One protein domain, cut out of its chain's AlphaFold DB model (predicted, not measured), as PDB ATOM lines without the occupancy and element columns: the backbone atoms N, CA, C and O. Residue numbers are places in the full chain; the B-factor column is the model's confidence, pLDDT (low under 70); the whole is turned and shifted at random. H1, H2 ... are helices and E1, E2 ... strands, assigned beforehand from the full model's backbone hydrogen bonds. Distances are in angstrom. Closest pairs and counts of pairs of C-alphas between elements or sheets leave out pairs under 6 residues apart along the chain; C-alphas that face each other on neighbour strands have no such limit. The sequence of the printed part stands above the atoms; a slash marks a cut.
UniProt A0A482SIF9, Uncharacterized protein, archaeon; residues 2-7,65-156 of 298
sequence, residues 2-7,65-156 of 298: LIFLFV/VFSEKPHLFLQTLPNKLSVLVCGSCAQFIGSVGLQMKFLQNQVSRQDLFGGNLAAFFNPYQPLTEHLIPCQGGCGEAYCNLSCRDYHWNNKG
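What this domain is: This is residues 2 to 7 and 65 to 156 of the 298 residues of an uncharacterized protein of archaeon (UniProt A0A482SIF9). Short helices and a ribbon of two strands are set round a middle made of loops, with residues 83 to 95 passing through it; the ribbon E1 and E2 lies at one end, H2, H3 and H4 lie towards the other, and H5 lies off to one side. H1 follows the ribbon and meets H2 in a corner near Ser 82 and Leu 103. The printed part has 98 residues, with two named strands and then five named helices along the chain, E1 E2 H1 H2 H3 H4 H5; the sheet, order E1 - E2, is antiparallel. The class is mostly helix, though under half of the residues are in named elements. The whole is compact, with a radius of gyration of the C-alphas of 13.8 A, and its rounded outline spans 41 by 30 by 24 A.

How they stand to each other: Begin at the sheet, where E1, residues 2 to 5, and E2, residues 72 to 75, are antiparallel neighbours at 166 degrees. Look for N 3 and O 74 at 2.9 A and N 5 and O 72 at 2.8 A, both within hydrogen-bond range. A tight link of 1 residue leads from E2 to H1, residues 77 to 82. H1 and H2, residues 96 to 103, touch, and their closest C-alphas are those of Ser 82 and Leu 103, 4.6 A apart. They run opposite ways at a steep tilt of 49 degrees. H3, residues 109 to 113, is close to H1 but not clearly touching, the closest C-alphas being Leu 81 and Arg 109 at 7.9 A. H4, residues 117 to 120, is close to H2 but not clearly touching, with the C-alphas of Leu 98 and Phe 120 closest at 7.0 A. H3 and H4 meet only through their link. H5, residues 145 to 153, is apart from E1, E2, H1, H2, H3 and H4. Every O i to N i+4 pair is within hydrogen-bond range in H2 and H5; H1 has 1 of 2, H3 has 0 of 1 with 1 of 2 O i to N i+3 pairs within range, and H4 is too short for an i+4 pair.

Where its parts are: Find C-alpha 2 at (107.904, 79.100, 124.831); from there E1 runs 10.0 A to C-alpha 5. E2 covers 10.3 A from C-alpha 72 to C-alpha 75, and H1 covers 9.0 A from 77 to 82. H2 starts at C-alpha 96, (106.853, 80.164, 105.712), and runs 10.6 A to 103. H3, 109 to 113, and H4, 117 to 120, are shorter. H5 runs 11.8 A from 145 to C-alpha 153 at (101.068, 100.570, 126.332).

The domain as a whole: The two C-alphas farthest apart are those of Val 65 and Asn 116, 45.4 A. Residues 8 to 64 are not printed, and C-alphas 7 and 65 are 15.8 A apart across the cut. The links H1 to H2 and H4 to H5 are long; within the latter, residues 132 to 133 pair antiparallel with residues 141 to 142. The mean pLDDT of the printed part is 82.5, and residues 2 to 7 and 114 to 124 are under 70.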
ATOM      1  N   LEU A   2     108.606  77.922 124.311       40.91
ATOM      2  CA  LEU A   2     107.904  79.100 124.831       40.91
ATOM      3  C   LEU A   2     107.617  78.811 126.305       40.91
ATOM      4  O   LEU A   2     107.144  77.722 126.624       40.91
ATOM      5  N   ILE A   3     107.952  79.750 127.183       51.66
ATOM      6  CA  ILE A   3     107.579  79.701 128.594       51.66
ATOM      7  C   ILE A   3     106.253  80.439 128.706       51.66
ATOM      8  O   ILE A   3     106.159  81.565 128.229       51.66
ATOM      9  N   PHE A   4     105.249  79.821 129.316       42.12
ATOM     10  CA  PHE A   4     103.926  80.413 129.485       42.12
ATOM     11  C   PHE A   4     103.602  80.566 130.969       42.12
ATOM     12  O   PHE A   4     103.906  79.687 131.770       42.12
ATOM     13  N   LEU A   5     102.959  81.670 131.330       43.94
ATOM     14  CA  LEU A   5     102.261  81.828 132.599       43.94
ATOM     15  C   LEU A   5     100.769  81.914 132.279       43.94
ATOM     16  O   LEU A   5     100.314  82.864 131.637       43.94
ATOM     17  N   PHE A   6     100.041  80.886 132.697       41.50
ATOM     18  CA  PHE A   6      98.589  80.805 132.572       41.50
ATOM     19  C   PHE A   6      97.934  81.391 133.812       41.50
ATOM     20  O   PHE A   6      98.441  81.190 134.918       41.50
ATOM     21  N   VAL A   7      96.832  82.105 133.606       39.41
ATOM     22  CA  VAL A   7      95.970  82.639 134.646       39.41
ATOM     23  C   VAL A   7      94.654  81.868 134.686       39.41
ATOM     24  O   VAL A   7      93.732  82.175 133.937       39.41
ATOM     25  N   VAL A  65      87.315  71.526 126.279       83.81
ATOM     26  CA  VAL A  65      86.940  71.632 127.700       83.81
ATOM     27  C   VAL A  65      87.203  73.034 128.236       83.81
ATOM     28  O   VAL A  65      86.362  73.625 128.902       83.81
ATOM     29  N   PHE A  66      88.377  73.574 127.920       80.94
ATOM     30  CA  PHE A  66      88.754  74.943 128.228       80.94
ATOM     31  C   PHE A  66      89.757  75.428 127.179       80.94
ATOM     32  O   PHE A  66      90.499  74.636 126.594       80.94
ATOM     33  N   SER A  67      89.770  76.732 126.932       81.44
ATOM     34  CA  SER A  67      90.779  77.398 126.116       81.44
ATOM     35  C   SER A  67      91.114  78.717 126.782       81.44
ATOM     36  O   SER A  67      90.237  79.552 127.009       81.44
ATOM     37  N   GLU A  68      92.393  78.893 127.081       77.25
ATOM     38  CA  GLU A  68      92.903  80.047 127.800       77.25
ATOM     39  C   GLU A  68      94.023  80.691 126.993       77.25
ATOM     40  O   GLU A  68      94.873  80.008 126.406       77.25
ATOM     41  N   LYS A  69      94.031  82.021 126.961       74.94
ATOM     42  CA  LYS A  69      95.168  82.764 126.435       74.94
ATOM     43  C   LYS A  69      96.209  82.916 127.550       74.94
ATOM     44  O   LYS A  69      95.847  83.416 128.612       74.94
ATOM     45  N   PRO A  70      97.490  82.570 127.315       78.88
ATOM     46  CA  PRO A  70      98.519  82.809 128.315       78.88
ATOM     47  C   PRO A  70      98.573  84.303 128.631       78.88
ATOM     48  O   PRO A  70      98.630  85.139 127.723       78.88
ATOM     49  N   HIS A  71      98.563  84.634 129.918       80.44
ATOM     50  CA  HIS A  71      98.631  86.024 130.359       80.44
ATOM     51  C   HIS A  71      99.989  86.640 130.032       80.44
ATOM     52  O   HIS A  71     100.073  87.776 129.556       80.44
ATOM     53  N   LEU A  72     101.045  85.854 130.245       83.31
ATOM     54  CA  LEU A  72     102.412  86.194 129.880       83.31
ATOM     55  C   LEU A  72     103.075  85.009 129.197       83.31
ATOM     56  O   LEU A  72     102.803  83.844 129.498       83.31
ATOM     57  N   PHE A  73     103.984  85.316 128.285       88.56
ATOM     58  CA  PHE A  73     104.843  84.320 127.680       88.56
ATOM     59  C   PHE A  73     106.207  84.925 127.386       88.56
ATOM     60  O   PHE A  73     106.319  86.106 127.079       88.56
ATOM     61  N   LEU A  74     107.235  84.087 127.423       89.56
ATOM     62  CA  LEU A  74     108.574  84.446 126.991       89.56
ATOM     63  C   LEU A  74     109.045  83.434 125.954       89.56
ATOM     64  O   LEU A  74     109.067  82.222 126.188       89.56
ATOM     65  N   GLN A  75     109.459  83.936 124.792       90.62
ATOM     66  CA  GLN A  75     110.227  83.135 123.854       90.62
ATOM     67  C   GLN A  75     111.660  83.016 124.360       90.62
ATOM     68  O   GLN A  75     112.341  84.032 124.491       90.62
ATOM     69  N   THR A  76     112.117  81.784 124.614       89.62
ATOM     70  CA  THR A  76     113.490  81.558 125.083       89.62
ATOM     71  C   THR A  76     114.497  82.136 124.098       89.62
ATOM     72  O   THR A  76     114.258  82.132 122.884       89.62
ATOM     73  N   LEU A  77     115.634  82.620 124.591       89.44
ATOM     74  CA  LEU A  77     116.625  83.303 123.754       89.44
ATOM     75  C   LEU A  77     117.080  82.459 122.545       89.44
ATOM     76  O   LEU A  77     117.066  82.993 121.434       89.44
ATOM     77  N   PRO A  78     117.367  81.143 122.673       89.06
ATOM     78  CA  PRO A  78     117.710  80.315 121.513       89.06
ATOM     79  C   PRO A  78     116.570  80.216 120.489       89.06
ATOM     80  O   PRO A  78     116.793  80.225 119.278       89.06
ATOM     81  N   ASN A  79     115.325  80.158 120.969       89.88
ATOM     82  CA  ASN A  79     114.148  80.106 120.110       89.88
ATOM     83  C   ASN A  79     113.932  81.444 119.390       89.88
ATOM     84  O   ASN A  79     113.581  81.466 118.218       89.88
ATOM     85  N   LYS A  80     114.203  82.563 120.065       90.38
ATOM     86  CA  LYS A  80     114.066  83.920 119.525       90.38
ATOM     87  C   LYS A  80     115.014  84.220 118.363       90.38
ATOM     88  O   LYS A  80     114.686  85.059 117.520       90.38
ATOM     89  N   LEU A  81     116.159  83.531 118.322       87.88
ATOM     90  CA  LEU A  81     117.110  83.567 117.210       87.88
ATOM     91  C   LEU A  81     116.622  82.771 115.994       87.88
ATOM     92  O   LEU A  81     116.904  83.160 114.870       87.88
ATOM     93  N   SER A  82     115.880  81.685 116.222       90.12
ATOM     94  CA  SER A  82     115.546  80.702 115.180       90.12
ATOM     95  C   SER A  82     114.113  80.823 114.657       90.12
ATOM     96  O   SER A  82     113.787  80.277 113.608       90.12
ATOM     97  N   VAL A  83     113.233  81.490 115.404       91.31
ATOM     98  CA  VAL A  83     111.800  81.551 115.121       91.31
ATOM     99  C   VAL A  83     111.289  82.969 115.315       91.31
ATOM    100  O   VAL A  83     111.510  83.599 116.356       91.31
ATOM    101  N   LEU A  84     110.534  83.450 114.329       92.06
ATOM    102  CA  LEU A  84     109.962  84.785 114.350       92.06
ATOM    103  C   LEU A  84     108.473  84.727 114.725       92.06
ATOM    104  O   LEU A  84     107.631  84.311 113.929       92.06
ATOM    105  N   VAL A  85     108.147  85.178 115.933       93.75
ATOM    106  CA  VAL A  85     106.764  85.298 116.421       93.75
ATOM    107  C   VAL A  85     106.442  86.730 116.826       93.75
ATOM    108  O   VAL A  85     107.335  87.536 117.087       93.75
ATOM    109  N   CYS A  86     105.150  87.035 116.896       94.06
ATOM    110  CA  CYS A  86     104.640  88.278 117.445       94.06
ATOM    111  C   CYS A  86     105.001  88.381 118.932       94.06
ATOM    112  O   CYS A  86     104.629  87.507 119.715       94.06
ATOM    113  N   GLY A  87     105.633  89.485 119.331       93.44
ATOM    114  CA  GLY A  87     105.978  89.764 120.729       93.44
ATOM    115  C   GLY A  87     104.770  89.939 121.658       93.44
ATOM    116  O   GLY A  87     104.941  89.957 122.865       93.44
ATOM    117  N   SER A  88     103.548  90.042 121.120       93.75
ATOM    118  CA  SER A  88     102.319  90.219 121.911       93.75
ATOM    119  C   SER A  88     101.419  88.982 121.980       93.75
ATOM    120  O   SER A  88     100.751  88.768 122.988       93.75
ATOM    121  N   CYS A  89     101.355  88.175 120.917       91.69
ATOM    122  CA  CYS A  89     100.420  87.044 120.838       91.69
ATOM    123  C   CYS A  89     101.079  85.702 120.502       91.69
ATOM    124  O   CYS A  89     100.367  84.716 120.340       91.69
ATOM    125  N   ALA A  90     102.407  85.661 120.355       92.19
ATOM    126  CA  ALA A  90     103.187  84.473 120.000       92.19
ATOM    127  C   ALA A  90     102.838  83.807 118.651       92.19
ATOM    128  O   ALA A  90     103.418  82.777 118.311       92.19
ATOM    129  N   GLN A  91     101.943  84.384 117.843       91.25
ATOM    130  CA  GLN A  91     101.667  83.896 116.490       91.25
ATOM    131  C   GLN A  91     102.918  84.030 115.611       91.25
ATOM    132  O   GLN A  91     103.596  85.056 115.663       91.25
ATOM    133  N   PHE A  92     103.209  83.032 114.774       92.19
ATOM    134  CA  PHE A  92     104.244  83.148 113.742       92.19
ATOM    135  C   PHE A  92     103.923  84.296 112.777       92.19
ATOM    136  O   PHE A  92     102.785  84.433 112.335       92.19
ATOM    137  N   ILE A  93     104.926  85.101 112.432       91.44
ATOM    138  CA  ILE A  93     104.756  86.280 111.566       91.44
ATOM    139  C   ILE A  93     105.645  86.207 110.320       91.44
ATOM    140  O   ILE A  93     106.648  85.493 110.293       91.44
ATOM    141  N   GLY A  94     105.285  86.940 109.268       88.31
ATOM    142  CA  GLY A  94     105.985  86.920 107.982       88.31
ATOM    143  C   GLY A  94     105.476  85.809 107.064       88.31
ATOM    144  O   GLY A  94     104.274  85.673 106.879       88.31
ATOM    145  N   SER A  95     106.368  85.014 106.469       87.44
ATOM    146  CA  SER A  95     106.019  83.910 105.555       87.44
ATOM    147  C   SER A  95     106.725  82.615 105.941       87.44
ATOM    148  O   SER A  95     107.744  82.641 106.633       87.44
ATOM    149  N   VAL A  96     106.229  81.475 105.449       88.62
ATOM    150  CA  VAL A  96     106.853  80.164 105.712       88.62
ATOM    151  C   VAL A  96     108.330  80.159 105.318       88.62
ATOM    152  O   VAL A  96     109.173  79.735 106.103       88.62
ATOM    153  N   GLY A  97     108.693  80.683 104.144       87.56
ATOM    154  CA  GLY A  97     110.109  80.704 103.774       87.56
ATOM    155  C   GLY A  97     110.934  81.735 104.551       87.56
ATOM    156  O   GLY A  97     112.130  81.521 104.700       87.56
ATOM    157  N   LEU A  98     110.338  82.799 105.111       86.75
ATOM    158  CA  LEU A  98     111.058  83.656 106.062       86.75
ATOM    159  C   LEU A  98     111.378  82.879 107.346       86.75
ATOM    160  O   LEU A  98     112.510  82.934 107.812       86.75
ATOM    161  N   GLN A  99     110.425  82.098 107.865       90.38
ATOM    162  CA  GLN A  99     110.671  81.216 109.012       90.38
ATOM    163  C   GLN A  99     111.791  80.212 108.713       90.38
ATOM    164  O   GLN A  99     112.679  80.024 109.536       90.38
ATOM    165  N   MET A 100     111.814  79.626 107.510       90.12
ATOM    166  CA  MET A 100     112.901  78.726 107.100       90.12
ATOM    167  C   MET A 100     114.259  79.434 107.041       90.12
ATOM    168  O   MET A 100     115.250  78.864 107.490       90.12
ATOM    169  N   LYS A 101     114.317  80.683 106.559       88.50
ATOM    170  CA  LYS A 101     115.554  81.483 106.575       88.50
ATOM    171  C   LYS A 101     116.053  81.750 108.001       88.50
ATOM    172  O   LYS A 101     117.255  81.650 108.232       88.50
ATOM    173  N   PHE A 102     115.155  82.040 108.947       89.25
ATOM    174  CA  PHE A 102     115.498  82.176 110.371       89.25
ATOM    175  C   PHE A 102     116.037  80.864 110.953       89.25
ATOM    176  O   PHE A 102     117.112  80.852 111.544       89.25
ATOM    177  N   LEU A 103     115.354  79.742 110.708       91.06
ATOM    178  CA  LEU A 103     115.795  78.417 111.161       91.06
ATOM    179  C   LEU A 103     117.169  78.019 110.595       91.06
ATOM    180  O   LEU A 103     117.921  77.298 111.243       91.06
ATOM    181  N   GLN A 104     117.501  78.487 109.390       91.50
ATOM    182  CA  GLN A 104     118.783  78.246 108.723       91.50
ATOM    183  C   GLN A 104     119.852  79.301 109.052       91.50
ATOM    184  O   GLN A 104     120.935  79.253 108.471       91.50
ATOM    185  N   ASN A 105     119.571  80.255 109.951       89.06
ATOM    186  CA  ASN A 105     120.439  81.397 110.269       89.06
ATOM    187  C   ASN A 105     120.874  82.214 109.033       89.06
ATOM    188  O   ASN A 105     121.954  82.797 109.011       89.06
ATOM    189  N   GLN A 106     120.041  82.252 107.988       88.88
ATOM    190  CA  GLN A 106     120.289  83.043 106.775       88.88
ATOM    191  C   GLN A 106     119.841  84.500 106.920       88.88
ATOM    192  O   GLN A 106     120.241  85.347 106.126       88.88
ATOM    193  N   VAL A 107     118.958  84.772 107.882       87.00
ATOM    194  CA  VAL A 107     118.399  86.093 108.176       87.00
ATOM    195  C   VAL A 107     118.378  86.273 109.687       87.00
ATOM    196  O   VAL A 107     118.009  85.358 110.422       87.00
ATOM    197  N   SER A 108     118.743  87.465 110.138       87.25
ATOM    198  CA  SER A 108     118.661  87.906 111.526       87.25
ATOM    199  C   SER A 108     117.536  88.929 111.725       87.25
ATOM    200  O   SER A 108     116.972  89.487 110.782       87.25
ATOM    201  N   ARG A 109     117.227  89.245 112.988       85.06
ATOM    202  CA  ARG A 109     116.292  90.337 113.314       85.06
ATOM    203  C   ARG A 109     116.817  91.717 112.904       85.06
ATOM    204  O   ARG A 109     116.007  92.611 112.693       85.06
ATOM    205  N   GLN A 110     118.133  91.898 112.781       81.94
ATOM    206  CA  GLN A 110     118.709  93.155 112.290       81.94
ATOM    207  C   GLN A 110     118.401  93.341 110.798       81.94
ATOM    208  O   GLN A 110     118.012  94.429 110.378       81.94
ATOM    209  N   ASP A 111     118.453  92.252 110.024       82.25
ATOM    210  CA  ASP A 111     118.150  92.270 108.589       82.25
ATOM    211  C   ASP A 111     116.684  92.627 108.302       82.25
ATOM    212  O   ASP A 111     116.399  93.291 107.306       82.25
ATOM    213  N   LEU A 112     115.752  92.242 109.189       78.44
ATOM    214  CA  LEU A 112     114.320  92.559 109.061       78.44
ATOM    215  C   LEU A 112     114.037  94.062 108.996       78.44
ATOM    216  O   LEU A 112     113.112  94.489 108.308       78.44
ATOM    217  N   PHE A 113     114.809  94.852 109.738       75.62
ATOM    218  CA  PHE A 113     114.522  96.267 109.973       75.62
ATOM    219  C   PHE A 113     115.568  97.205 109.361       75.62
ATOM    220  O   PHE A 113     115.369  98.415 109.351       75.62
ATOM    221  N   GLY A 114     116.637  96.653 108.778       65.69
ATOM    222  CA  GLY A 114     117.695  97.384 108.074       65.69
ATOM    223  C   GLY A 114     117.347  97.851 106.652       65.69
ATOM    224  O   GLY A 114     118.240  98.246 105.910       65.69
ATOM    225  N   GLY A 115     116.075  97.794 106.238       56.34
ATOM    226  CA  GLY A 115     115.599  98.388 104.978       56.34
ATOM    227  C   GLY A 115     115.756  97.536 103.710       56.34
ATOM    228  O   GLY A 115     115.345  97.979 102.638       56.34
ATOM    229  N   ASN A 116     116.269  96.302 103.790       53.41
ATOM    230  CA  ASN A 116     116.388  95.423 102.621       53.41
ATOM    231  C   ASN A 116     115.108  94.599 102.377       53.41
ATOM    232  O   ASN A 116     115.098  93.371 102.454       53.41
ATOM    233  N   LEU A 117     114.006  95.298 102.084       53.75
ATOM    234  CA  LEU A 117     112.678  94.698 101.904       53.75
ATOM    235  C   LEU A 117     112.598  93.696 100.733       53.75
ATOM    236  O   LEU A 117     111.768  92.785 100.738       53.75
ATOM    237  N   ALA A 118     113.496  93.827  99.751       51.38
ATOM    238  CA  ALA A 118     113.569  92.961  98.577       51.38
ATOM    239  C   ALA A 118     113.918  91.498  98.922       51.38
ATOM    240  O   ALA A 118     113.470  90.586  98.230       51.38
ATOM    241  N   ALA A 119     114.639  91.249 100.023       50.38
ATOM    242  CA  ALA A 119     114.978  89.898 100.486       50.38
ATOM    243  C   ALA A 119     113.769  89.104 101.031       50.38
ATOM    244  O   ALA A 119     113.876  87.892 101.278       50.38
ATOM    245  N   PHE A 120     112.629  89.780 101.215       56.34
ATOM    246  CA  PHE A 120     111.400  89.220 101.778       56.34
ATOM    247  C   PHE A 120     110.312  88.945 100.739       56.34
ATOM    248  O   PHE A 120     109.291  88.359 101.103       56.34
ATOM    249  N   PHE A 121     110.529  89.285  99.460       54.19
ATOM    250  CA  PHE A 121     109.689  88.761  98.384       54.19
ATOM    251  C   PHE A 121     109.851  87.249  98.346       54.19
ATOM    252  O   PHE A 121     110.914  86.711  98.034       54.19
ATOM    253  N   ASN A 122     108.787  86.566  98.744       58.66
ATOM    254  CA  ASN A 122     108.786  85.137  98.920       58.66
ATOM    255  C   ASN A 122     107.584  84.545  98.176       58.66
ATOM    256  O   ASN A 122     106.467  84.982  98.441       58.66
ATOM    257  N   PRO A 123     107.776  83.561  97.277       60.19
ATOM    258  CA  PRO A 123     106.659  82.867  96.638       60.19
ATOM    259  C   PRO A 123     105.806  82.042  97.618       60.19
ATOM    260  O   PRO A 123     104.726  81.591  97.249       60.19
ATOM    261  N   TYR A 124     106.279  81.805  98.848       69.69
ATOM    262  CA  TYR A 124     105.544  81.029  99.848       69.69
ATOM    263  C   TYR A 124     104.443  81.832 100.548       69.69
ATOM    264  O   TYR A 124     104.555  83.040 100.752       69.69
ATOM    265  N   GLN A 125     103.403  81.113 100.984       74.50
ATOM    266  CA  GLN A 125     102.225  81.666 101.649       74.50
ATOM    267  C   GLN A 125     102.599  82.578 102.842       74.50
ATOM    268  O   GLN A 125     103.416  82.182 103.691       74.50
ATOM    269  N   PRO A 126     102.003  83.783 102.935       79.62
ATOM    270  CA  PRO A 126     102.151  84.641 104.101       79.62
ATOM    271  C   PRO A 126     101.450  84.013 105.314       79.62
ATOM    272  O   PRO A 126     100.315  83.549 105.228       79.62
ATOM    273  N   LEU A 127     102.143  84.007 106.449       80.00
ATOM    274  CA  LEU A 127     101.597  83.670 107.767       80.00
ATOM    275  C   LEU A 127     100.924  84.889 108.407       80.00
ATOM    276  O   LEU A 127      99.952  84.746 109.145       80.00
ATOM    277  N   THR A 128     101.429  86.086 108.103       81.38
ATOM    278  CA  THR A 128     100.779  87.363 108.402       81.38
ATOM    279  C   THR A 128     100.901  88.304 107.217       81.38
ATOM    280  O   THR A 128     101.868  88.246 106.459       81.38
ATOM    281  N   GLU A 129      99.921  89.191 107.074       73.31
ATOM    282  CA  GLU A 129      99.923  90.217 106.028       73.31
ATOM    283  C   GLU A 129     101.023  91.262 106.261       73.31
ATOM    284  O   GLU A 129     101.640  91.764 105.322       73.31
ATOM    285  N   HIS A 130     101.297  91.566 107.531       78.56
ATOM    286  CA  HIS A 130     102.237  92.604 107.925       78.56
ATOM    287  C   HIS A 130     103.262  92.094 108.935       78.56
ATOM    288  O   HIS A 130     103.014  91.166 109.715       78.56
ATOM    289  N   LEU A 131     104.422  92.744 108.913       87.62
ATOM    290  CA  LEU A 131     105.481  92.612 109.899       87.62
ATOM    291  C   LEU A 131     105.748  94.014 110.441       87.62
ATOM    292  O   LEU A 131     106.326  94.861 109.765       87.62
ATOM    293  N   ILE A 132     105.258  94.268 111.649       91.81
ATOM    294  CA  ILE A 132     105.319  95.584 112.279       91.81
ATOM    295  C   ILE A 132     106.495  95.597 113.268       91.81
ATOM    296  O   ILE A 132     106.479  94.798 114.205       91.81
ATOM    297  N   PRO A 133     107.510  96.466 113.111       93.19
ATOM    298  CA  PRO A 133     108.581  96.612 114.095       93.19
ATOM    299  C   PRO A 133     108.092  97.231 115.403       93.19
ATOM    300  O   PRO A 133     107.142  98.018 115.440       93.19
ATOM    301  N   CYS A 134     108.824  96.958 116.479       95.00
ATOM    302  CA  CYS A 134     108.784  97.794 117.668       95.00
ATOM    303  C   CYS A 134     109.142  99.236 117.318       95.00
ATOM    304  O   CYS A 134     110.171  99.495 116.699       95.00
ATOM    305  N   GLN A 135     108.322 100.175 117.786       93.44
ATOM    306  CA  GLN A 135     108.552 101.602 117.573       93.44
ATOM    307  C   GLN A 135     109.846 102.108 118.215       93.44
ATOM    308  O   GLN A 135     110.428 103.074 117.741       93.44
ATOM    309  N   GLY A 136     110.322 101.433 119.264       92.44
ATOM    310  CA  GLY A 136     111.603 101.744 119.875       92.44
ATOM    311  C   GLY A 136     112.806 101.194 119.108       92.44
ATOM    312  O   GLY A 136     113.914 101.584 119.437       92.44
ATOM    313  N   GLY A 137     112.623 100.303 118.125       91.19
ATOM    314  CA  GLY A 137     113.723  99.741 117.332       91.19
ATOM    315  C   GLY A 137     114.517  98.615 118.010       91.19
ATOM    316  O   GLY A 137     115.599  98.269 117.554       91.19
ATOM    317  N   CYS A 138     113.999  97.998 119.080       91.88
ATOM    318  CA  CYS A 138     114.719  96.963 119.847       91.88
ATOM    319  C   CYS A 138     114.789  95.573 119.176       91.88
ATOM    320  O   CYS A 138     115.302  94.627 119.772       91.88
ATOM    321  N   GLY A 139     114.235  95.420 117.968       90.06
ATOM    322  CA  GLY A 139     114.180  94.147 117.242       90.06
ATOM    323  C   GLY A 139     112.977  93.251 117.576       90.06
ATOM    324  O   GLY A 139     112.893  92.138 117.049       90.06
ATOM    325  N   GLU A 140     112.039  93.697 118.418       93.25
ATOM    326  CA  GLU A 140     110.729  93.040 118.533       93.25
ATOM    327  C   GLU A 140     109.833  93.317 117.328       93.25
ATOM    328  O   GLU A 140     109.929  94.368 116.692       93.25
ATOM    329  N   ALA A 141     108.949  92.363 117.039       93.31
ATOM    330  CA  ALA A 141     108.112  92.347 115.848       93.31
ATOM    331  C   ALA A 141     106.680  91.904 116.180       93.31
ATOM    332  O   ALA A 141     106.462  91.118 117.104       93.31
ATOM    333  N   TYR A 142     105.705  92.386 115.410       94.81
ATOM    334  CA  TYR A 142     104.280  92.179 115.666       94.81
ATOM    335  C   TYR A 142     103.515  91.865 114.383       94.81
ATOM    336  O   TYR A 142     103.888  92.307 113.295       94.81
ATOM    337  N   CYS A 143     102.417  91.120 114.521       93.56
ATOM    338  CA  CYS A 143     101.550  90.765 113.395       93.56
ATOM    339  C   CYS A 143     100.681  91.934 112.902       93.56
ATOM    340  O   CYS A 143     100.233  91.917 111.761       93.56
ATOM    341  N   ASN A 144     100.432  92.941 113.746       93.25
ATOM    342  CA  ASN A 144      99.674  94.149 113.419       93.25
ATOM    343  C   ASN A 144      99.957  95.279 114.430       93.25
ATOM    344  O   ASN A 144     100.605  95.062 115.459       93.25
ATOM    345  N   LEU A 145      99.464  96.485 114.124       95.44
ATOM    346  CA  LEU A 145      99.622  97.673 114.970       95.44
ATOM    347  C   LEU A 145      98.972  97.493 116.345       95.44
ATOM    348  O   LEU A 145      99.594  97.827 117.343       95.44
ATOM    349  N   SER A 146      97.790  96.874 116.422       95.81
ATOM    350  CA  SER A 146      97.103  96.634 117.698       95.81
ATOM    351  C   SER A 146      97.943  95.786 118.659       95.81
ATOM    352  O   SER A 146      98.032  96.112 119.836       95.81
ATOM    353  N   CYS A 147      98.618  94.743 118.168       95.81
ATOM    354  CA  CYS A 147      99.544  93.938 118.970       95.81
ATOM    355  C   CYS A 147     100.772  94.737 119.423       95.81
ATOM    356  O   CYS A 147     101.186  94.607 120.574       95.81
ATOM    357  N   ARG A 148     101.354  95.565 118.544       96.62
ATOM    358  CA  ARG A 148     102.478  96.441 118.912       96.62
ATOM    359  C   ARG A 148     102.065  97.416 120.010       96.62
ATOM    360  O   ARG A 148     102.754  97.523 121.020       96.62
ATOM    361  N   ASP A 149     100.950  98.108 119.808       97.00
ATOM    362  CA  ASP A 149     100.490  99.184 120.681       97.00
ATOM    363  C   ASP A 149      99.998  98.632 122.023       97.00
ATOM    364  O   ASP A 149     100.287  99.220 123.061       97.00
ATOM    365  N   TYR A 150      99.345  97.465 122.032       95.44
ATOM    366  CA  TYR A 150      98.983  96.763 123.264       95.44
ATOM    367  C   TYR A 150     100.223  96.301 124.042       95.44
ATOM    368  O   TYR A 150     100.315  96.521 125.249       95.44
ATOM    369  N   HIS A 151     101.220  95.710 123.370       95.94
ATOM    370  CA  HIS A 151     102.460  95.317 124.047       95.94
ATOM    371  C   HIS A 151     103.213  96.534 124.609       95.94
ATOM    372  O   HIS A 151     103.735  96.490 125.721       95.94
ATOM    373  N   TRP A 152     103.216  97.647 123.868       96.81
ATOM    374  CA  TRP A 152     103.840  98.900 124.283       96.81
ATOM    375  C   TRP A 152     103.145  99.550 125.482       96.81
ATOM    376  O   TRP A 152     103.804  99.862 126.475       96.81
ATOM    377  N   ASN A 153     101.830  99.760 125.385       94.62
ATOM    378  CA  ASN A 153     101.068 100.570 126.332       94.62
ATOM    379  C   ASN A 153     100.533  99.773 127.519       94.62
ATOM    380  O   ASN A 153     100.516 100.307 128.619       94.62
ATOM    381  N   ASN A 154     100.097  98.527 127.314       92.25
ATOM    382  CA  ASN A 154      99.419  97.739 128.346       92.25
ATOM    383  C   ASN A 154     100.348  96.714 128.998       92.25
ATOM    384  O   ASN A 154     100.313  96.552 130.209       92.25
ATOM    385  N   LYS A 155     101.212  96.053 128.218       93.12
ATOM    386  CA  LYS A 155     102.188  95.076 128.744       93.12
ATOM    387  C   LYS A 155     103.531  95.698 129.137       93.12
ATOM    388  O   LYS A 155     104.448  94.992 129.531       93.12
ATOM    389  N   GLY A 156     103.661  97.020 129.031       95.62
ATOM    390  CA  GLY A 156     104.817  97.749 129.547       95.62
ATOM    391  C   GLY A 156     106.109  97.593 128.747       95.62
ATOM    392  O   GLY A 156     107.160  98.002 129.238       95.62
TER     393      GLY A 156